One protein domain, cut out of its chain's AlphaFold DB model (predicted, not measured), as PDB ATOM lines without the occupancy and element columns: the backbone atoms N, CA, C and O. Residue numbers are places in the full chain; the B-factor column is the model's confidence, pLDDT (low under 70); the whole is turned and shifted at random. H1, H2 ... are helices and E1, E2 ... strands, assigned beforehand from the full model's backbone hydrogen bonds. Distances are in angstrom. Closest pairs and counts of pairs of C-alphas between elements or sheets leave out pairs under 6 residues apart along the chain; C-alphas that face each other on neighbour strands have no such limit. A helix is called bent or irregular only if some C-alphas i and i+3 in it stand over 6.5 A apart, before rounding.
ATOM      1  N   THR A  13       1.737   3.249  42.446       50.53
ATOM      2  CA  THR A  13       2.780   2.451  43.090       50.53
ATOM      3  C   THR A  13       2.633   2.561  44.601       50.53
ATOM      4  O   THR A  13       3.053   3.544  45.214       50.53
ATOM      5  N   ASN A  14       2.074   1.520  45.215       57.56
ATOM      6  CA  ASN A  14       2.144   1.355  46.660       57.56
ATOM      7  C   ASN A  14       3.626   1.235  47.056       57.56
ATOM      8  O   ASN A  14       4.291   0.253  46.719       57.56
ATOM      9  N   LYS A  15       4.155   2.239  47.764       57.94
ATOM     10  CA  LYS A  15       5.411   2.109  48.515       57.94
ATOM     11  C   LYS A  15       5.093   1.298  49.767       57.94
ATOM     12  O   LYS A  15       4.315   1.764  50.594       57.94
ATOM     13  N   ILE A  16       5.647   0.094  49.882       62.66
ATOM     14  CA  ILE A  16       5.292  -0.844  50.963       62.66
ATOM     15  C   ILE A  16       6.410  -0.931  52.009       62.66
ATOM     16  O   ILE A  16       6.144  -1.180  53.182       62.66
ATOM     17  N   TYR A  17       7.654  -0.669  51.603       65.56
ATOM     18  CA  TYR A  17       8.805  -0.623  52.496       65.56
ATOM     19  C   TYR A  17       9.713   0.555  52.148       65.56
ATOM     20  O   TYR A  17       9.971   0.828  50.974       65.56
ATOM     21  N   ASN A  18      10.195   1.241  53.182       69.75
ATOM     22  CA  ASN A  18      11.240   2.253  53.096       69.75
ATOM     23  C   ASN A  18      12.056   2.197  54.392       69.75
ATOM     24  O   ASN A  18      11.566   2.622  55.439       69.75
ATOM     25  N   LYS A  19      13.264   1.638  54.332       67.69
ATOM     26  CA  LYS A  19      14.205   1.589  55.460       67.69
ATOM     27  C   LYS A  19      15.631   1.536  54.919       67.69
ATOM     28  O   LYS A  19      15.865   0.893  53.900       67.69
ATOM     29  N   ASP A  20      16.562   2.196  55.602       66.50
ATOM     30  CA  ASP A  20      18.007   2.169  55.315       66.50
ATOM     31  C   ASP A  20      18.366   2.509  53.845       66.50
ATOM     32  O   ASP A  20      19.380   2.052  53.314       66.50
ATOM     33  N   ASP A  21      17.528   3.338  53.213       81.31
ATOM     34  CA  ASP A  21      17.560   3.780  51.807       81.31
ATOM     35  C   ASP A  21      17.276   2.691  50.753       81.31
ATOM     36  O   ASP A  21      17.568   2.852  49.563       81.31
ATOM     37  N   ILE A  22      16.631   1.599  51.183       86.12
ATOM     38  CA  ILE A  22      15.959   0.611  50.332       86.12
ATOM     39  C   ILE A  22      14.464   0.947  50.274       86.12
ATOM     40  O   ILE A  22      13.730   0.773  51.254       86.12
ATOM     41  N   VAL A  23      13.990   1.366  49.098       88.81
ATOM     42  CA  VAL A  23      12.558   1.512  48.799       88.81
ATOM     43  C   VAL A  23      12.081   0.286  48.029       88.81
ATOM     44  O   VAL A  23      12.579   0.022  46.933       88.81
ATOM     45  N   VAL A  24      11.079  -0.421  48.560       88.50
ATOM     46  CA  VAL A  24      10.391  -1.513  47.852       88.50
ATOM     47  C   VAL A  24       8.935  -1.142  47.585       88.50
ATOM     48  O   VAL A  24       8.202  -0.667  48.460       88.50
ATOM     49  N   SER A  25       8.513  -1.379  46.347       88.88
ATOM     50  CA  SER A  25       7.147  -1.163  45.875       88.88
ATOM     51  C   SER A  25       6.696  -2.307  44.970       88.88
ATOM     52  O   SER A  25       7.499  -2.874  44.226       88.88
ATOM     53  N   TYR A  26       5.407  -2.632  45.022       89.25
ATOM     54  CA  TYR A  26       4.766  -3.602  44.136       89.25
ATOM     55  C   TYR A  26       3.650  -2.890  43.369       89.25
ATOM     56  O   TYR A  26       2.761  -2.286  43.971       89.25
ATOM     57  N   ASP A  27       3.716  -2.929  42.038       87.75
ATOM     58  CA  ASP A  27       2.641  -2.445  41.175       87.75
ATOM     59  C   ASP A  27       1.689  -3.600  40.852       87.75
ATOM     60  O   ASP A  27       2.022  -4.510  40.086       87.75
ATOM     61  N   THR A  28       0.482  -3.523  41.408       82.31
ATOM     62  CA  THR A  28      -0.589  -4.509  41.220       82.31
ATOM     63  C   THR A  28      -1.065  -4.607  39.767       82.31
ATOM     64  O   THR A  28      -1.597  -5.647  39.382       82.31
ATOM     65  N   LYS A  29      -0.846  -3.576  38.933       84.94
ATOM     66  CA  LYS A  29      -1.256  -3.579  37.516       84.94
ATOM     67  C   LYS A  29      -0.288  -4.352  36.626       84.94
ATOM     68  O   LYS A  29      -0.723  -5.193  35.846       84.94
ATOM     69  N   SER A  30       1.015  -4.087  36.729       84.81
ATOM     70  CA  SER A  30       2.039  -4.830  35.971       84.81
ATOM     71  C   SER A  30       2.456  -6.155  36.624       84.81
ATOM     72  O   SER A  30       3.206  -6.922  36.009       84.81
ATOM     73  N   LYS A  31       1.986  -6.410  37.858       87.62
ATOM     74  CA  LYS A  31       2.436  -7.479  38.765       87.62
ATOM     75  C   LYS A  31       3.964  -7.521  38.875       87.62
ATOM     76  O   LYS A  31       4.585  -8.579  38.753       87.62
ATOM     77  N   SER A  32       4.571  -6.342  39.051       91.00
ATOM     78  CA  SER A  32       6.025  -6.180  39.141       91.00
ATOM     79  C   SER A  32       6.478  -5.526  40.443       91.00
ATOM     80  O   SER A  32       5.917  -4.534  40.916       91.00
ATOM     81  N   PHE A  33       7.544  -6.088  40.998       92.00
ATOM     82  CA  PHE A  33       8.319  -5.517  42.084       92.00
ATOM     83  C   PHE A  33       9.285  -4.481  41.511       92.00
ATOM     84  O   PHE A  33       9.888  -4.691  40.455       92.00
ATOM     85  N   ASN A  34       9.432  -3.362  42.214       93.12
ATOM     86  CA  ASN A  34      10.402  -2.316  41.923       93.12
ATOM     87  C   ASN A  34      11.137  -1.992  43.230       93.12
ATOM     88  O   ASN A  34      10.551  -1.402  44.145       93.12
ATOM     89  N   VAL A  35      12.407  -2.390  43.296       93.69
ATOM     90  CA  VAL A  35      13.350  -2.052  44.367       93.69
ATOM     91  C   VAL A  35      14.265  -0.936  43.876       93.69
ATOM     92  O   VAL A  35      14.798  -1.012  42.767       93.69
ATOM     93  N   ASN A  36      14.472   0.077  44.713       93.69
ATOM     94  CA  ASN A  36      15.490   1.105  44.526       93.69
ATOM     95  C   ASN A  36      16.303   1.231  45.820       93.69
ATOM     96  O   ASN A  36      15.788   1.736  46.818       93.69
ATOM     97  N   PHE A  37      17.551   0.767  45.790       92.88
ATOM     98  CA  PHE A  37      18.510   0.842  46.888       92.88
ATOM     99  C   PHE A  37      19.555   1.916  46.578       92.88
ATOM    100  O   PHE A  37      20.437   1.718  45.743       92.88
ATOM    101  N   GLN A  38      19.431   3.071  47.230       90.62
ATOM    102  CA  GLN A  38      20.236   4.248  46.898       90.62
ATOM    103  C   GLN A  38      21.728   4.045  47.227       90.62
ATOM    104  O   GLN A  38      22.562   4.331  46.374       90.62
ATOM    105  N   LYS A  39      22.065   3.419  48.367       89.38
ATOM    106  CA  LYS A  39      23.471   3.156  48.739       89.38
ATOM    107  C   LYS A  39      24.216   2.240  47.760       89.38
ATOM    108  O   LYS A  39      25.399   2.442  47.530       89.38
ATOM    109  N   GLN A  40      23.547   1.254  47.151       92.00
ATOM    110  CA  GLN A  40      24.174   0.404  46.121       92.00
ATOM    111  C   GLN A  40      24.504   1.199  44.854       92.00
ATOM    112  O   GLN A  40      25.502   0.929  44.189       92.00
ATOM    113  N   ARG A  41      23.667   2.187  44.515       92.44
ATOM    114  CA  ARG A  41      23.929   3.098  43.402       92.44
ATOM    115  C   ARG A  41      25.107   4.019  43.717       92.44
ATOM    116  O   ARG A  41      25.997   4.136  42.887       92.44
ATOM    117  N   GLU A  42      25.125   4.614  44.907       91.62
ATOM    118  CA  GLU A  42      26.221   5.473  45.380       91.62
ATOM    119  C   GLU A  42      27.552   4.709  45.396       91.62
ATOM    120  O   GLU A  42      28.515   5.173  44.799       91.62
ATOM    121  N   LEU A  43      27.568   3.479  45.923       91.19
ATOM    122  CA  LEU A  43      28.726   2.579  45.888       91.19
ATOM    123  C   LEU A  43      29.225   2.291  44.459       91.19
ATOM    124  O   LEU A  43      30.432   2.236  44.236       91.19
ATOM    125  N   SER A  44      28.323   2.115  43.486       91.69
ATOM    126  CA  SER A  44      28.717   1.946  42.079       91.69
ATOM    127  C   SER A  44      29.297   3.239  41.500       91.69
ATOM    128  O   SER A  44      30.350   3.200  40.869       91.69
ATOM    129  N   GLU A  45      28.661   4.384  41.764       93.12
ATOM    130  CA  GLU A  45      29.110   5.700  41.297       93.12
ATOM    131  C   GLU A  45      30.429   6.143  41.966       93.12
ATOM    132  O   GLU A  45      31.183   6.906  41.364       93.12
ATOM    133  N   ASP A  46      30.733   5.687  43.188       92.50
ATOM    134  CA  ASP A  46      32.027   5.872  43.867       92.50
ATOM    135  C   ASP A  46      33.108   4.929  43.308       92.50
ATOM    136  O   ASP A  46      34.227   5.375  43.048       92.50
ATOM    137  N   ILE A  47      32.793   3.646  43.077       90.69
ATOM    138  CA  ILE A  47      33.748   2.675  42.512       90.69
ATOM    139  C   ILE A  47      34.119   3.030  41.067       90.69
ATOM    140  O   ILE A  47      35.290   2.918  40.706       90.69
ATOM    141  N   GLU A  48      33.170   3.490  40.250       89.44
ATOM    142  CA  GLU A  48      33.450   3.932  38.877       89.44
ATOM    143  C   GLU A  48      34.390   5.153  38.881       89.44
ATOM    144  O   GLU A  48      35.453   5.090  38.260       89.44
ATOM    145  N   ARG A  49      34.116   6.180  39.704       91.69
ATOM    146  CA  ARG A  49      35.034   7.321  39.913       91.69
ATOM    147  C   ARG A  49      36.408   6.901  40.449       91.69
ATOM    148  O   ARG A  49      37.421   7.469  40.049       91.69
ATOM    149  N   TYR A  50      36.476   5.922  41.353       89.12
ATOM    150  CA  TYR A  50      37.753   5.404  41.857       89.12
ATOM    151  C   TYR A  50      38.563   4.710  40.751       89.12
ATOM    152  O   TYR A  50      39.768   4.941  40.646       89.12
ATOM    153  N   MET A  51      37.920   3.897  39.907       86.88
ATOM    154  CA  MET A  51      38.587   3.226  38.786       86.88
ATOM    155  C   MET A  51      39.094   4.223  37.739       86.88
ATOM    156  O   MET A  51      40.218   4.058  37.269       86.88
ATOM    157  N   GLU A  52      38.313   5.259  37.419       88.25
ATOM    158  CA  GLU A  52      38.711   6.341  36.504       88.25
ATOM    159  C   GLU A  52      39.916   7.132  37.041       88.25
ATOM    160  O   GLU A  52      40.903   7.305  36.329       88.25
ATOM    161  N   ASN A  53      39.884   7.544  38.312       90.31
ATOM    162  CA  ASN A  53      40.948   8.349  38.927       90.31
ATOM    163  C   ASN A  53      42.290   7.609  39.111       90.31
ATOM    164  O   ASN A  53      43.308   8.262  39.325       90.31
ATOM    165  N   ASN A  54      42.301   6.271  39.064       85.38
ATOM    166  CA  ASN A  54      43.492   5.442  39.312       85.38
ATOM    167  C   ASN A  54      43.873   4.544  38.109       85.38
ATOM    168  O   ASN A  54      44.692   3.642  38.273       85.38
ATOM    169  N   ASP A  55      43.235   4.720  36.941       81.56
ATOM    170  CA  ASP A  55      43.309   3.839  35.747       81.56
ATOM    171  C   ASP A  55      43.204   2.324  36.064       81.56
ATOM    172  O   ASP A  55      43.790   1.445  35.426       81.56
ATOM    173  N   CYS A  56      42.437   1.990  37.103       76.19
ATOM    174  CA  CYS A  56      42.368   0.645  37.675       76.19
ATOM    175  C   CYS A  56      41.341  -0.228  36.939       76.19
ATOM    176  O   CYS A  56      40.312  -0.632  37.486       76.19
ATOM    177  N   GLN A  57      41.628  -0.535  35.673       78.62
ATOM    178  CA  GLN A  57      40.741  -1.238  34.737       78.62
ATOM    179  C   GLN A  57      40.640  -2.764  34.973       78.62
ATOM    180  O   GLN A  57      40.951  -3.576  34.098       78.62
ATOM    181  N   SER A  58      40.163  -3.167  36.156       85.56
ATOM    182  CA  SER A  58      39.898  -4.570  36.508       85.56
ATOM    183  C   SER A  58      38.414  -4.945  36.365       85.56
ATOM    184  O   SER A  58      37.524  -4.252  36.866       85.56
ATOM    185  N   TYR A  59      38.126  -6.058  35.682       89.31
ATOM    186  CA  TYR A  59      36.757  -6.421  35.285       89.31
ATOM    187  C   TYR A  59      36.464  -7.925  35.334       89.31
ATOM    188  O   TYR A  59      37.325  -8.756  35.047       89.31
ATOM    189  N   VAL A  60      35.201  -8.273  35.589       90.38
ATOM    190  CA  VAL A  60      34.652  -9.610  35.325       90.38
ATOM    191  C   VAL A  60      33.799  -9.565  34.056       90.38
ATOM    192  O   VAL A  60      32.887  -8.747  33.928       90.38
ATOM    193  N   ASN A  61      34.097 -10.464  33.122       91.56
ATOM    194  CA  ASN A  61      33.314 -10.747  31.929       91.56
ATOM    195  C   ASN A  61      32.430 -11.967  32.209       91.56
ATOM    196  O   ASN A  61      32.929 -13.082  32.389       91.56
ATOM    197  N   ILE A  62      31.119 -11.755  32.256       92.44
ATOM    198  CA  ILE A  62      30.134 -12.791  32.578       92.44
ATOM    199  C   ILE A  62      29.465 -13.228  31.281       92.44
ATOM    200  O   ILE A  62      28.739 -12.448  30.665       92.44
ATOM    201  N   GLN A  63      29.715 -14.465  30.854       93.00
ATOM    202  CA  GLN A  63      29.139 -14.993  29.624       93.00
ATOM    203  C   GLN A  63      27.741 -15.560  29.874       93.00
ATOM    204  O   GLN A  63      27.576 -16.525  30.621       93.00
ATOM    205  N   LEU A  64      26.749 -14.964  29.220       92.38
ATOM    206  CA  LEU A  64      25.333 -15.306  29.327       92.38
ATOM    207  C   LEU A  64      24.956 -16.467  28.387       92.38
ATOM    208  O   LEU A  64      25.739 -16.875  27.527       92.38
ATOM    209  N   ALA A  65      23.739 -17.003  28.534       86.94
ATOM    210  CA  ALA A  65      23.235 -18.125  27.731       86.94
ATOM    211  C   ALA A  65      23.242 -17.854  26.211       86.94
ATOM    212  O   ALA A  65      23.585 -18.737  25.427       86.94
ATOM    213  N   ASN A  66      22.961 -16.614  25.799       87.62
ATOM    214  CA  ASN A  66      23.034 -16.141  24.410       87.62
ATOM    215  C   ASN A  66      24.482 -15.913  23.896       87.62
ATOM    216  O   ASN A  66      24.670 -15.391  22.801       87.62
ATOM    217  N   CYS A  67      25.502 -16.287  24.681       85.62
ATOM    218  CA  CYS A  67      26.937 -16.051  24.465       85.62
ATOM    219  C   CYS A  67      27.405 -14.580  24.503       85.62
ATOM    220  O   CYS A  67      28.593 -14.322  24.295       85.62
ATOM    221  N   GLU A  68      26.531 -13.629  24.839       90.69
ATOM    222  CA  GLU A  68      26.891 -12.241  25.149       90.69
ATOM    223  C   GLU A  68      27.757 -12.177  26.415       90.69
ATOM    224  O   GLU A  68      27.501 -12.883  27.394       90.69
ATOM    225  N   ASN A  69      28.771 -11.311  26.415       90.00
ATOM    226  CA  ASN A  69      29.652 -11.103  27.563       90.00
ATOM    227  C   ASN A  69      29.283  -9.793  28.271       90.00
ATOM    228  O   ASN A  69      29.581  -8.707  27.772       90.00
ATOM    229  N   PHE A  70      28.675  -9.882  29.454       91.44
ATOM    230  CA  PHE A  70      28.368  -8.713  30.274       91.44
ATOM    231  C   PHE A  70      29.589  -8.327  31.125       91.44
ATOM    232  O   PHE A  70      30.017  -9.089  31.992       91.44
ATOM    233  N   LYS A  71      30.150  -7.139  30.878       91.81
ATOM    234  CA  LYS A  71      31.322  -6.598  31.590       91.81
ATOM    235  C   LYS A  71      30.891  -5.838  32.852       91.81
ATOM    236  O   LYS A  71      30.071  -4.917  32.769       91.81
ATOM    237  N   ILE A  72      31.453  -6.176  34.011       92.38
ATOM    238  CA  ILE A  72      31.241  -5.487  35.300       92.38
ATOM    239  C   ILE A  72      32.583  -5.235  36.005       92.38
ATOM    240  O   ILE A  72      33.533  -5.985  35.794       92.38
ATOM    241  N   SER A  73      32.687  -4.169  36.810       91.31
ATOM    242  CA  SER A  73      33.863  -3.920  37.663       91.31
ATOM    243  C   SER A  73      34.098  -5.106  38.603       91.31
ATOM    244  O   SER A  73      33.148  -5.618  39.202       91.31
ATOM    245  N   SER A  74      35.350  -5.552  38.725       90.50
ATOM    246  CA  SER A  74      35.708  -6.657  39.622       90.50
ATOM    247  C   SER A  74      35.490  -6.294  41.088       90.50
ATOM    248  O   SER A  74      34.876  -7.075  41.809       90.50
ATOM    249  N   LEU A  75      35.880  -5.078  41.486       89.69
ATOM    250  CA  LEU A  75      35.691  -4.540  42.833       89.69
ATOM    251  C   LEU A  75      34.202  -4.428  43.200       89.69
ATOM    252  O   LEU A  75      33.787  -4.886  44.264       89.69
ATOM    253  N   LEU A  76      33.375  -3.879  42.304       91.06
ATOM    254  CA  LEU A  76      31.926  -3.775  42.525       91.06
ATOM    255  C   LEU A  76      31.270  -5.160  42.656       91.06
ATOM    256  O   LEU A  76      30.370  -5.363  43.479       91.06
ATOM    257  N   PHE A  77      31.717  -6.125  41.848       92.38
ATOM    258  CA  PHE A  77      31.134  -7.461  41.841       92.38
ATOM    259  C   PHE A  77      31.589  -8.302  43.042       92.38
ATOM    260  O   PHE A  77      30.756  -9.006  43.610       92.38
ATOM    261  N   SER A  78      32.837  -8.167  43.513       91.31
ATOM    262  CA  SER A  78      33.299  -8.819  44.750       91.31
ATOM    263  C   SER A  78      32.569  -8.312  45.991       91.31
ATOM    264  O   SER A  78      32.166  -9.122  46.817       91.31
ATOM    265  N   GLN A  79      32.302  -7.002  46.091       89.50
ATOM    266  CA  GLN A  79      31.495  -6.431  47.187       89.50
ATOM    267  C   GLN A  79      30.055  -6.983  47.222       89.50
ATOM    268  O   GLN A  79      29.386  -6.926  48.251       89.50
ATOM    269  N   SER A  80      29.574  -7.536  46.103       89.94
ATOM    270  CA  SER A  80      28.230  -8.110  45.972       89.94
ATOM    271  C   SER A  80      28.196  -9.643  46.062       89.94
ATOM    272  O   SER A  80      27.108 -10.212  46.147       89.94
ATOM    273  N   SER A  81      29.346 -10.327  45.990       94.69
ATOM    274  CA  SER A  81      29.437 -11.779  45.781       94.69
ATOM    275  C   SER A  81      30.714 -12.375  46.389       94.69
ATOM    276  O   SER A  81      31.810 -12.228  45.841       94.69
ATOM    277  N   CYS A  82      30.559 -13.143  47.473       92.69
ATOM    278  CA  CYS A  82      31.661 -13.841  48.151       92.69
ATOM    279  C   CYS A  82      32.333 -14.920  47.275       92.69
ATOM    280  O   CYS A  82      33.511 -15.239  47.458       92.69
ATOM    281  N   LEU A  83      31.621 -15.457  46.276       92.19
ATOM    282  CA  LEU A  83      32.208 -16.338  45.266       92.19
ATOM    283  C   LEU A  83      33.218 -15.579  44.390       92.19
ATOM    284  O   LEU A  83      34.317 -16.067  44.138       92.19
ATOM    285  N   ILE A  84      32.857 -14.375  43.942       91.44
ATOM    286  CA  ILE A  84      33.700 -13.543  43.074       91.44
ATOM    287  C   ILE A  84      34.881 -12.957  43.853       91.44
ATOM    288  O   ILE A  84      36.000 -12.963  43.348       91.44
ATOM    289  N   GLU A  85      34.657 -12.534  45.098       90.56
ATOM    290  CA  GLU A  85      35.709 -12.118  46.033       90.56
ATOM    291  C   GLU A  85      36.808 -13.191  46.180       90.56
ATOM    292  O   GLU A  85      37.996 -12.878  46.071       90.56
ATOM    293  N   ARG A  86      36.423 -14.465  46.350       89.88
ATOM    294  CA  ARG A  86      37.371 -15.593  46.408       89.88
ATOM    295  C   ARG A  86      38.080 -15.836  45.079       89.88
ATOM    296  O   ARG A  86      39.304 -15.899  45.066       89.88
ATOM    297  N   ILE A  87      37.349 -15.881  43.960       87.56
ATOM    298  CA  ILE A  87      37.937 -16.083  42.619       87.56
ATOM    299  C   ILE A  87      38.994 -15.015  42.290       87.56
ATOM    300  O   ILE A  87      39.992 -15.332  41.644       87.56
ATOM    301  N   ILE A  88      38.793 -13.771  42.737       86.38
ATOM    302  CA  ILE A  88      39.761 -12.677  42.578       86.38
ATOM    303  C   ILE A  88      40.982 -12.893  43.488       86.38
ATOM    304  O   ILE A  88      42.108 -12.873  42.995       86.38
ATOM    305  N   ARG A  89      40.782 -13.182  44.786       84.88
ATOM    306  CA  ARG A  89      41.878 -13.450  45.749       84.88
ATOM    307  C   ARG A  89      42.722 -14.688  45.430       84.88
ATOM    308  O   ARG A  89      43.880 -14.753  45.828       84.88
ATOM    309  N   GLU A  90      42.161 -15.683  44.751       83.62
ATOM    310  CA  GLU A  90      42.889 -16.889  44.332       83.62
ATOM    311  C   GLU A  90      43.740 -16.655  43.071       83.62
ATOM    312  O   GLU A  90      44.717 -17.365  42.836       83.62
ATOM    313  N   ARG A  91      43.388 -15.660  42.245       73.38
ATOM    314  CA  ARG A  91      43.942 -15.445  40.897       73.38
ATOM    315  C   ARG A  91      44.616 -14.075  40.770       73.38
ATOM    316  O   ARG A  91      44.324 -13.316  39.849       73.38
ATOM    317  N   ASN A  92      45.552 -13.802  41.680       63.72
ATOM    318  CA  ASN A  92      46.254 -12.523  41.908       63.72
ATOM    319  C   ASN A  92      47.069 -11.933  40.723       63.72
ATOM    320  O   ASN A  92      47.928 -11.083  40.937       63.72
ATOM    321  N   SER A  93      46.852 -12.380  39.485       60.50
ATOM    322  CA  SER A  93      47.643 -12.025  38.297       60.50
ATOM    323  C   SER A  93      46.820 -11.652  37.054       60.50
ATOM    324  O   SER A  93      47.410 -11.323  36.025       60.50
ATOM    325  N   SER A  94      45.479 -11.672  37.102       66.81
ATOM    326  CA  SER A  94      44.629 -11.372  35.934       66.81
ATOM    327  C   SER A  94      43.734 -10.144  36.123       66.81
ATOM    328  O   SER A  94      42.760 -10.193  36.867       66.81
ATOM    329  N   ASN A  95      43.964  -9.070  35.355       71.50
ATOM    330  CA  ASN A  95      43.076  -7.892  35.353       71.50
ATOM    331  C   ASN A  95      41.676  -8.174  34.769       71.50
ATOM    332  O   ASN A  95      40.750  -7.396  34.994       71.50
ATOM    333  N   THR A  96      41.495  -9.276  34.031       77.25
ATOM    334  CA  THR A  96      40.179  -9.705  33.538       77.25
ATOM    335  C   THR A  96      39.860 -11.136  33.949       77.25
ATOM    336  O   THR A  96      40.651 -12.054  33.740       77.25
ATOM    337  N   TYR A  97      38.671 -11.325  34.517       83.81
ATOM    338  CA  TYR A  97      38.157 -12.620  34.960       83.81
ATOM    339  C   TYR A  97      37.009 -13.052  34.052       83.81
ATOM    340  O   TYR A  97      36.154 -12.239  33.713       83.81
ATOM    341  N   PHE A  98      36.949 -14.331  33.688       85.69
ATOM    342  CA  PHE A  98      35.860 -14.880  32.877       85.69
ATOM    343  C   PHE A  98      35.018 -15.848  33.706       85.69
ATOM    344  O   PHE A  98      35.541 -16.814  34.263       85.69
ATOM    345  N   VAL A  99      33.711 -15.589  33.771       87.62
ATOM    346  CA  VAL A  99      32.732 -16.411  34.492       87.62
ATOM    347  C   VAL A  99      31.667 -16.887  33.510       87.62
ATOM    348  O   VAL A  99      31.001 -16.086  32.857       87.62
ATOM    349  N   ASN A 100      31.502 -18.203  33.399       88.75
ATOM    350  CA  ASN A 100      30.473 -18.805  32.558       88.75
ATOM    351  C   ASN A 100      29.151 -18.891  33.338       88.75
ATOM    352  O   ASN A 100      29.064 -19.613  34.329       88.75
ATOM    353  N   ALA A 101      28.135 -18.161  32.877       90.62
ATOM    354  CA  ALA A 101      26.792 -18.112  33.450       90.62
ATOM    355  C   ALA A 101      25.713 -18.650  32.486       90.62
ATOM    356  O   ALA A 101      24.526 -18.397  32.689       90.62
ATOM    357  N   ARG A 102      26.098 -19.417  31.451       89.75
ATOM    358  CA  ARG A 102      25.179 -19.969  30.431       89.75
ATOM    359  C   ARG A 102      24.057 -20.858  30.988       89.75
ATOM    360  O   ARG A 102      23.095 -21.113  30.275       89.75
ATOM    361  N   SER A 103      24.178 -21.338  32.226       89.31
ATOM    362  CA  SER A 103      23.157 -22.126  32.929       89.31
ATOM    363  C   SER A 103      21.979 -21.304  33.465       89.31
ATOM    364  O   SER A 103      21.060 -21.891  34.025       89.31
ATOM    365  N   PHE A 104      22.017 -19.972  33.352       91.88
ATOM    366  CA  PHE A 104      21.005 -19.063  33.892       91.88
ATOM    367  C   PHE A 104      20.310 -18.256  32.796       91.88
ATOM    368  O   PHE A 104      20.929 -17.871  31.798       91.88
ATOM    369  N   GLY A 105      19.036 -17.934  33.024       90.88
ATOM    370  CA  GLY A 105      18.241 -17.037  32.202       90.88
ATOM    371  C   GLY A 105      18.928 -15.689  32.007       90.88
ATOM    372  O   GLY A 105      19.226 -14.960  32.957       90.88
ATOM    373  N   GLU A 106      19.169 -15.350  30.739       93.12
ATOM    374  CA  GLU A 106      19.873 -14.137  30.313       93.12
ATOM    375  C   GLU A 106      19.264 -12.873  30.942       93.12
ATOM    376  O   GLU A 106      19.981 -12.019  31.465       93.12
ATOM    377  N   LYS A 107      17.930 -12.785  30.941       94.69
ATOM    378  CA  LYS A 107      17.162 -11.673  31.508       94.69
ATOM    379  C   LYS A 107      17.384 -11.547  33.022       94.69
ATOM    380  O   LYS A 107      17.618 -10.438  33.494       94.69
ATOM    381  N   GLN A 108      17.333 -12.646  33.767       95.56
ATOM    382  CA  GLN A 108      17.433 -12.685  35.228       95.56
ATOM    383  C   GLN A 108      18.861 -12.390  35.694       95.56
ATOM    384  O   GLN A 108      19.062 -11.600  36.619       95.56
ATOM    385  N   MET A 109      19.862 -12.901  34.974       95.19
ATOM    386  CA  MET A 109      21.255 -12.509  35.178       95.19
ATOM    387  C   MET A 109      21.458 -11.014  34.871       95.19
ATOM    388  O   MET A 109      21.986 -10.283  35.710       95.19
ATOM    389  N   LYS A 110      20.946 -10.502  33.740       94.81
ATOM    390  CA  LYS A 110      20.966  -9.057  33.434       94.81
ATOM    391  C   LYS A 110      20.227  -8.218  34.488       94.81
ATOM    392  O   LYS A 110      20.688  -7.125  34.801       94.81
ATOM    393  N   GLN A 111      19.124  -8.698  35.071       95.88
ATOM    394  CA  GLN A 111      18.406  -8.013  36.158       95.88
ATOM    395  C   GLN A 111      19.295  -7.844  37.403       95.88
ATOM    396  O   GLN A 111      19.367  -6.738  37.939       95.88
ATOM    397  N   ILE A 112      20.017  -8.887  37.824       96.31
ATOM    398  CA  ILE A 112      20.930  -8.832  38.982       96.31
ATOM    399  C   ILE A 112      22.164  -7.966  38.696       96.31
ATOM    400  O   ILE A 112      22.514  -7.108  39.506       96.31
ATOM    401  N   LEU A 113      22.790  -8.111  37.527       94.88
ATOM    402  CA  LEU A 113      23.984  -7.331  37.176       94.88
ATOM    403  C   LEU A 113      23.677  -5.838  36.977       94.88
ATOM    404  O   LEU A 113      24.484  -4.987  37.355       94.88
ATOM    405  N   ASN A 114      22.493  -5.501  36.457       95.06
ATOM    406  CA  ASN A 114      22.021  -4.117  36.403       95.06
ATOM    407  C   ASN A 114      21.649  -3.576  37.792       95.06
ATOM    408  O   ASN A 114      21.891  -2.399  38.052       95.06
ATOM    409  N   PHE A 115      21.112  -4.398  38.700       96.12
ATOM    410  CA  PHE A 115      20.877  -3.980  40.086       96.12
ATOM    411  C   PHE A 115      22.184  -3.606  40.792       96.12
ATOM    412  O   PHE A 115      22.260  -2.526  41.376       96.12
ATOM    413  N   ILE A 116      23.223  -4.435  40.663       95.00
ATOM    414  CA  ILE A 116      24.546  -4.176  41.251       95.00
ATOM    415  C   ILE A 116      25.134  -2.845  40.738       95.00
ATOM    416  O   ILE A 116      25.658  -2.074  41.536       95.00
ATOM    417  N   LYS A 117      24.974  -2.530  39.443       93.25
ATOM    418  CA  LYS A 117      25.439  -1.264  38.835       93.25
ATOM    419  C   LYS A 117      24.585  -0.023  39.123       93.25
ATOM    420  O   LYS A 117      25.058   1.091  38.949       93.25
ATOM    421  N   THR A 118      23.298  -0.166  39.452       94.00
ATOM    422  CA  THR A 118      22.354   0.981  39.428       94.00
ATOM    423  C   THR A 118      21.496   1.140  40.680       94.00
ATOM    424  O   THR A 118      20.680   2.065  40.751       94.00
ATOM    425  N   GLY A 119      21.609   0.211  41.633       93.12
ATOM    426  CA  GLY A 119      20.729   0.091  42.795       93.12
ATOM    427  C   GLY A 119      19.277  -0.284  42.465       93.12
ATOM    428  O   GLY A 119      18.444  -0.341  43.370       93.12
ATOM    429  N   LYS A 120      18.927  -0.529  41.192       95.12
ATOM    430  CA  LYS A 120      17.536  -0.700  40.734       95.12
ATOM    431  C   LYS A 120      17.273  -2.115  40.236       95.12
ATOM    432  O   LYS A 120      17.857  -2.553  39.250       95.12
ATOM    433  N   LEU A 121      16.339  -2.809  40.888       95.69
ATOM    434  CA  LEU A 121      15.901  -4.155  40.516       95.69
ATOM    435  C   LEU A 121      14.397  -4.137  40.213       95.69
ATOM    436  O   LEU A 121      13.587  -3.747  41.055       95.69
ATOM    437  N   ARG A 122      14.017  -4.575  39.008       95.00
ATOM    438  CA  ARG A 122      12.616  -4.746  38.590       95.00
ATOM    439  C   ARG A 122      12.392  -6.171  38.116       95.00
ATOM    440  O   ARG A 122      13.082  -6.607  37.199       95.00
ATOM    441  N   PHE A 123      11.407  -6.858  38.686       95.00
ATOM    442  CA  PHE A 123      11.110  -8.268  38.408       95.00
ATOM    443  C   PHE A 123       9.624  -8.589  38.602       95.00
ATOM    444  O   PHE A 123       8.885  -7.806  39.201       95.00
ATOM    445  N   LYS A 124       9.170  -9.727  38.075       93.31
ATOM    446  CA  LYS A 124       7.833 -10.290  38.335       93.31
ATOM    447  C   LYS A 124       7.925 -11.476  39.294       93.31
ATOM    448  O   LYS A 124       9.001 -12.034  39.469       93.31
ATOM    449  N   MET A 125       6.796 -11.902  39.861       90.88
ATOM    450  CA  MET A 125       6.748 -13.061  40.768       90.88
ATOM    451  C   MET A 125       7.354 -14.333  40.140       90.88
ATOM    452  O   MET A 125       8.127 -15.034  40.783       90.88
ATOM    453  N   ASN A 126       7.092 -14.570  38.852       91.25
ATOM    454  CA  ASN A 126       7.639 -15.697  38.088       91.25
ATOM    455  C   ASN A 126       9.173 -15.659  37.927       91.25
ATOM    456  O   ASN A 126       9.764 -16.684  37.613       91.25
ATOM    457  N   ASP A 127       9.817 -14.504  38.127       93.75
ATOM    458  CA  ASP A 127      11.276 -14.370  38.021       93.75
ATOM    459  C   ASP A 127      11.989 -14.762  39.330       93.75
ATOM    460  O   ASP A 127      13.199 -14.965  39.326       93.75
ATOM    461  N   VAL A 128      11.269 -14.836  40.460       93.81
ATOM    462  CA  VAL A 128      11.874 -14.888  41.805       93.81
ATOM    463  C   VAL A 128      12.675 -16.167  42.043       93.81
ATOM    464  O   VAL A 128      13.764 -16.081  42.596       93.81
ATOM    465  N   SER A 129      12.175 -17.323  41.600       93.50
ATOM    466  CA  SER A 129      12.870 -18.616  41.721       93.50
ATOM    467  C   SER A 129      14.270 -18.569  41.091       93.50
ATOM    468  O   SER A 129      15.274 -18.881  41.730       93.50
ATOM    469  N   GLU A 130      14.360 -18.073  39.858       94.44
ATOM    470  CA  GLU A 130      15.619 -17.988  39.120       94.44
ATOM    471  C   GLU A 130      16.534 -16.870  39.645       94.44
ATOM    472  O   GLU A 130      17.747 -17.056  39.736       94.44
ATOM    473  N   LEU A 131      15.968 -15.734  40.073       96.31
ATOM    474  CA  LEU A 131      16.728 -14.665  40.732       96.31
ATOM    475  C   LEU A 131      17.330 -15.131  42.069       96.31
ATOM    476  O   LEU A 131      18.484 -14.807  42.354       96.31
ATOM    477  N   LEU A 132      16.597 -15.925  42.860       95.50
ATOM    478  CA  LEU A 132      17.121 -16.581  44.061       95.50
ATOM    479  C   LEU A 132      18.205 -17.601  43.694       95.50
ATOM    480  O   LEU A 132      19.282 -17.559  44.280       95.50
ATOM    481  N   SER A 133      17.978 -18.460  42.696       94.25
ATOM    482  CA  SER A 133      18.966 -19.449  42.236       94.25
ATOM    483  C   SER A 133      20.303 -18.804  41.837       94.25
ATOM    484  O   SER A 133      21.367 -19.241  42.283       94.25
ATOM    485  N   ILE A 134      20.260 -17.699  41.080       95.00
ATOM    486  CA  ILE A 134      21.447 -16.901  40.739       95.00
ATOM    487  C   ILE A 134      22.080 -16.301  42.002       95.00
ATOM    488  O   ILE A 134      23.284 -16.458  42.213       95.00
ATOM    489  N   ALA A 135      21.291 -15.631  42.847       95.25
ATOM    490  CA  ALA A 135      21.800 -14.975  44.048       95.25
ATOM    491  C   ALA A 135      22.467 -15.975  45.011       95.25
ATOM    492  O   ALA A 135      23.563 -15.706  45.495       95.25
ATOM    493  N   HIS A 136      21.886 -17.162  45.212       93.31
ATOM    494  CA  HIS A 136      22.494 -18.237  45.997       93.31
ATOM    495  C   HIS A 136      23.746 -18.813  45.326       93.31
ATOM    496  O   HIS A 136      24.754 -18.995  46.007       93.31
ATOM    497  N   ARG A 137      23.747 -19.051  44.002       93.81
ATOM    498  CA  ARG A 137      24.932 -19.585  43.302       93.81
ATOM    499  C   ARG A 137      26.139 -18.650  43.382       93.81
ATOM    500  O   ARG A 137      27.264 -19.135  43.430       93.81
ATOM    501  N   PHE A 138      25.901 -17.342  43.385       93.38
ATOM    502  CA  PHE A 138      26.926 -16.307  43.528       93.38
ATOM    503  C   PHE A 138      27.094 -15.816  44.979       93.38
ATOM    504  O   PHE A 138      27.820 -14.850  45.208       93.38
ATOM    505  N   GLU A 139      26.463 -16.466  45.963       94.25
ATOM    506  CA  GLU A 139      26.592 -16.155  47.400       94.25
ATOM    507  C   GLU A 139      26.237 -14.691  47.755       94.25
ATOM    508  O   GLU A 139      26.790 -14.081  48.668       94.25
ATOM    509  N   MET A 140      25.282 -14.115  47.021       93.25
ATOM    510  CA  MET A 140      24.817 -12.732  47.146       93.25
ATOM    511  C   MET A 140      23.787 -12.580  48.280       93.25
ATOM    512  O   MET A 140      22.617 -12.265  48.046       93.25
ATOM    513  N   CYS A 141      24.198 -12.800  49.530       90.00
ATOM    514  CA  CYS A 141      23.304 -12.789  50.700       90.00
ATOM    515  C   CYS A 141      22.449 -11.507  50.833       90.00
ATOM    516  O   CYS A 141      21.300 -11.565  51.281       90.00
ATOM    517  N   SER A 142      22.974 -10.353  50.407       89.50
ATOM    518  CA  SER A 142      22.245  -9.080  50.339       89.50
ATOM    519  C   SER A 142      21.104  -9.110  49.312       89.50
ATOM    520  O   SER A 142      19.988  -8.693  49.621       89.50
ATOM    521  N   VAL A 143      21.343  -9.666  48.119       92.50
ATOM    522  CA  VAL A 143      20.340  -9.824  47.054       92.50
ATOM    523  C   VAL A 143      19.256 -10.818  47.471       92.50
ATOM    524  O   VAL A 143      18.078 -10.496  47.333       92.50
ATOM    525  N   CYS A 144      19.617 -11.963  48.069       93.56
ATOM    526  CA  CYS A 144      18.645 -12.899  48.657       93.56
ATOM    527  C   CYS A 144      17.741 -12.191  49.684       93.56
ATOM    528  O   CYS A 144      16.518 -12.270  49.595       93.56
ATOM    529  N   THR A 145      18.333 -11.417  50.603       91.25
ATOM    530  CA  THR A 145      17.588 -10.659  51.627       91.25
ATOM    531  C   THR A 145      16.633  -9.630  51.009       91.25
ATOM    532  O   THR A 145      15.509  -9.459  51.488       91.25
ATOM    533  N   ILE A 146      17.040  -8.956  49.927       91.81
ATOM    534  CA  ILE A 146      16.206  -7.988  49.197       91.81
ATOM    535  C   ILE A 146      15.054  -8.680  48.453       91.81
ATOM    536  O   ILE A 146      13.926  -8.178  48.490       91.81
ATOM    537  N   LEU A 147      15.300  -9.828  47.815       94.25
ATOM    538  CA  LEU A 147      14.268 -10.633  47.152       94.25
ATOM    539  C   LEU A 147      13.230 -11.141  48.164       94.25
ATOM    540  O   LEU A 147      12.034 -10.923  47.966       94.25
ATOM    541  N   GLU A 148      13.678 -11.718  49.282       93.00
ATOM    542  CA  GLU A 148      12.804 -12.201  50.361       93.00
ATOM    543  C   GLU A 148      11.990 -11.074  51.014       93.00
ATOM    544  O   GLU A 148      10.771 -11.183  51.157       93.00
ATOM    545  N   THR A 149      12.628  -9.942  51.328       89.81
ATOM    546  CA  THR A 149      11.919  -8.758  51.847       89.81
ATOM    547  C   THR A 149      10.868  -8.275  50.845       89.81
ATOM    548  O   THR A 149       9.752  -7.928  51.235       89.81
ATOM    549  N   SER A 150      11.176  -8.298  49.545       89.94
ATOM    550  CA  SER A 150      10.233  -7.872  48.509       89.94
ATOM    551  C   SER A 150       8.986  -8.751  48.464       89.94
ATOM    552  O   SER A 150       7.876  -8.214  48.484       89.94
ATOM    553  N   ILE A 151       9.139 -10.079  48.478       90.81
ATOM    554  CA  ILE A 151       7.986 -10.990  48.460       90.81
ATOM    555  C   ILE A 151       7.168 -10.955  49.760       90.81
ATOM    556  O   ILE A 151       5.946 -11.056  49.705       90.81
ATOM    557  N   LEU A 152       7.788 -10.704  50.920       88.94
ATOM    558  CA  LEU A 152       7.045 -10.492  52.170       88.94
ATOM    559  C   LEU A 152       6.215  -9.198  52.146       88.94
ATOM    560  O   LEU A 152       5.133  -9.141  52.734       88.94
ATOM    561  N   THR A 153       6.676  -8.151  51.453       83.69
ATOM    562  CA  THR A 153       5.927  -6.883  51.394       83.69
ATOM    563  C   THR A 153       4.647  -6.972  50.557       83.69
ATOM    564  O   THR A 153       3.635  -6.390  50.952       83.69
ATOM    565  N   CYS A 154       4.629  -7.708  49.438       82.06
ATOM    566  CA  CYS A 154       3.465  -7.702  48.541       82.06
ATOM    567  C   CYS A 154       2.218  -8.391  49.122       82.06
ATOM    568  O   CYS A 154       1.111  -8.009  48.740       82.06
ATOM    569  N   ILE A 155       2.360  -9.306  50.092       77.88
ATOM    570  CA  ILE A 155       1.234 -10.018  50.733       77.88
ATOM    571  C   ILE A 155       0.210  -9.036  51.325       77.88
ATOM    572  O   ILE A 155      -0.993  -9.251  51.212       77.88
ATOM    573  N   LYS A 156       0.666  -7.905  51.887       74.62
ATOM    574  CA  LYS A 156      -0.218  -6.851  52.431       74.62
ATOM    575  C   LYS A 156      -1.028  -6.097  51.364       74.62
ATOM    576  O   LYS A 156      -1.910  -5.325  51.722       74.62
ATOM    577  N   SER A 157      -0.686  -6.246  50.083       74.50
ATOM    578  CA  SER A 157      -1.327  -5.558  48.950       74.50
ATOM    579  C   SER A 157      -2.138  -6.482  48.039       74.50
ATOM    580  O   SER A 157      -3.020  -5.990  47.339       74.50
ATOM    581  N   ASP A 158      -1.840  -7.784  48.003       82.38
ATOM    582  CA  ASP A 158      -2.511  -8.753  47.130       82.38
ATOM    583  C   ASP A 158      -2.488 -10.164  47.751       82.38
ATOM    584  O   ASP A 158      -1.513 -10.908  47.633       82.38
TER     585      ASP A 158
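This is residues 13 to 158 of the 519 residues of a protein of Parastrongyloides trichosuri (UniProt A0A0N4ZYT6). An elongated domain holds two small sheets toward its opposite ends, with H4 in the middle between them and the long helix H1 bridging from one to the other along one side. H6 covers one face of the four-stranded sheet and folds back from H5, while the short H2 and H3 lie by the three-stranded sheet. The printed part has 146 residues, in the order E1 E2 E3 H1 E4 E5 H2 H3 E6 H4 E7 H5 H6; its class is mixed, helices and strands. Sheet E1 E2 E3 E7 is antiparallel, sheet E5 E4 E6 mixed. The whole is compact, with a radius of gyration of the C-alphas of 15.8 A, and spans 51 by 33 by 22 A.

Begin at E1, residues 14 to 19, E2, residues 22 to 27, and E3, residues 32 to 37: a meander, each strand the antiparallel neighbour of the one before. Look for N 24 and O 17 at 2.9 A, and N 34 and O 25 at 2.8 A. E7, residues 120 to 124, is antiparallel to E3, with N 33 and O 123 at 2.8 A. H6, residues 141 to 154, makes two layers with this sheet, 9.1 A over it, over E2 and E3; the C-alphas of Tyr 26 and Cys 154, the closest of E2 and H6, are 6.2 A apart. H5, residues 125 to 137, forms a helical hairpin with H6, opposite ways at a shallow tilt of 18 degrees; their closest C-alphas, Ala 135 and Cys 144, are 6.0 A apart. H4, residues 106 to 118, is on the same face as H6, over none of the strands. Move to E4, residues 59 to 63, antiparallel to E5, residues 69 to 73, with N 60 and O 72 at 2.8 A, and parallel to E6, residues 96 to 100, with N 61 and O 97 at 2.8 A. H4 makes two layers here too, 10.1 A over the sheet and along E5. H1, residues 38 to 53, touches H4 with residues 40 to 44 alone, about perpendicular at 78 degrees; closest are the C-alphas of Arg 41 and Thr 118, 4.8 A. H2, residues 74 to 78, touches H3, residues 82 to 90; closest are the C-alphas of Ser 78 and Glu 85, 4.3 A. In H1, H2, H3, H4 and H6 every O i to N i+4 pair is within hydrogen-bond range; in H5, 7 of 9 are.

Find C-alpha 14 at (2.144, 1.355, 46.660), where E1 begins. H1 runs 22.6 A from C-alpha 38 at (20.236, 4.248, 46.898). H4 is 17.8 A long and H5 19.5 A; H5 is irregular, with C-alphas 126 and 129 7.0 A apart. H6 runs 20.6 A to C-alpha 154 at (3.465, -7.702, 48.541).

The C-alphas farthest apart are those of Ser 93 and Asp 158, 51.0 A. The printed part has no cut, and its links between named elements are tight. Look for pLDDT under 70 at residues 13 to 20 and 92 to 94, 11 residues; the mean of the printed part is 87.9.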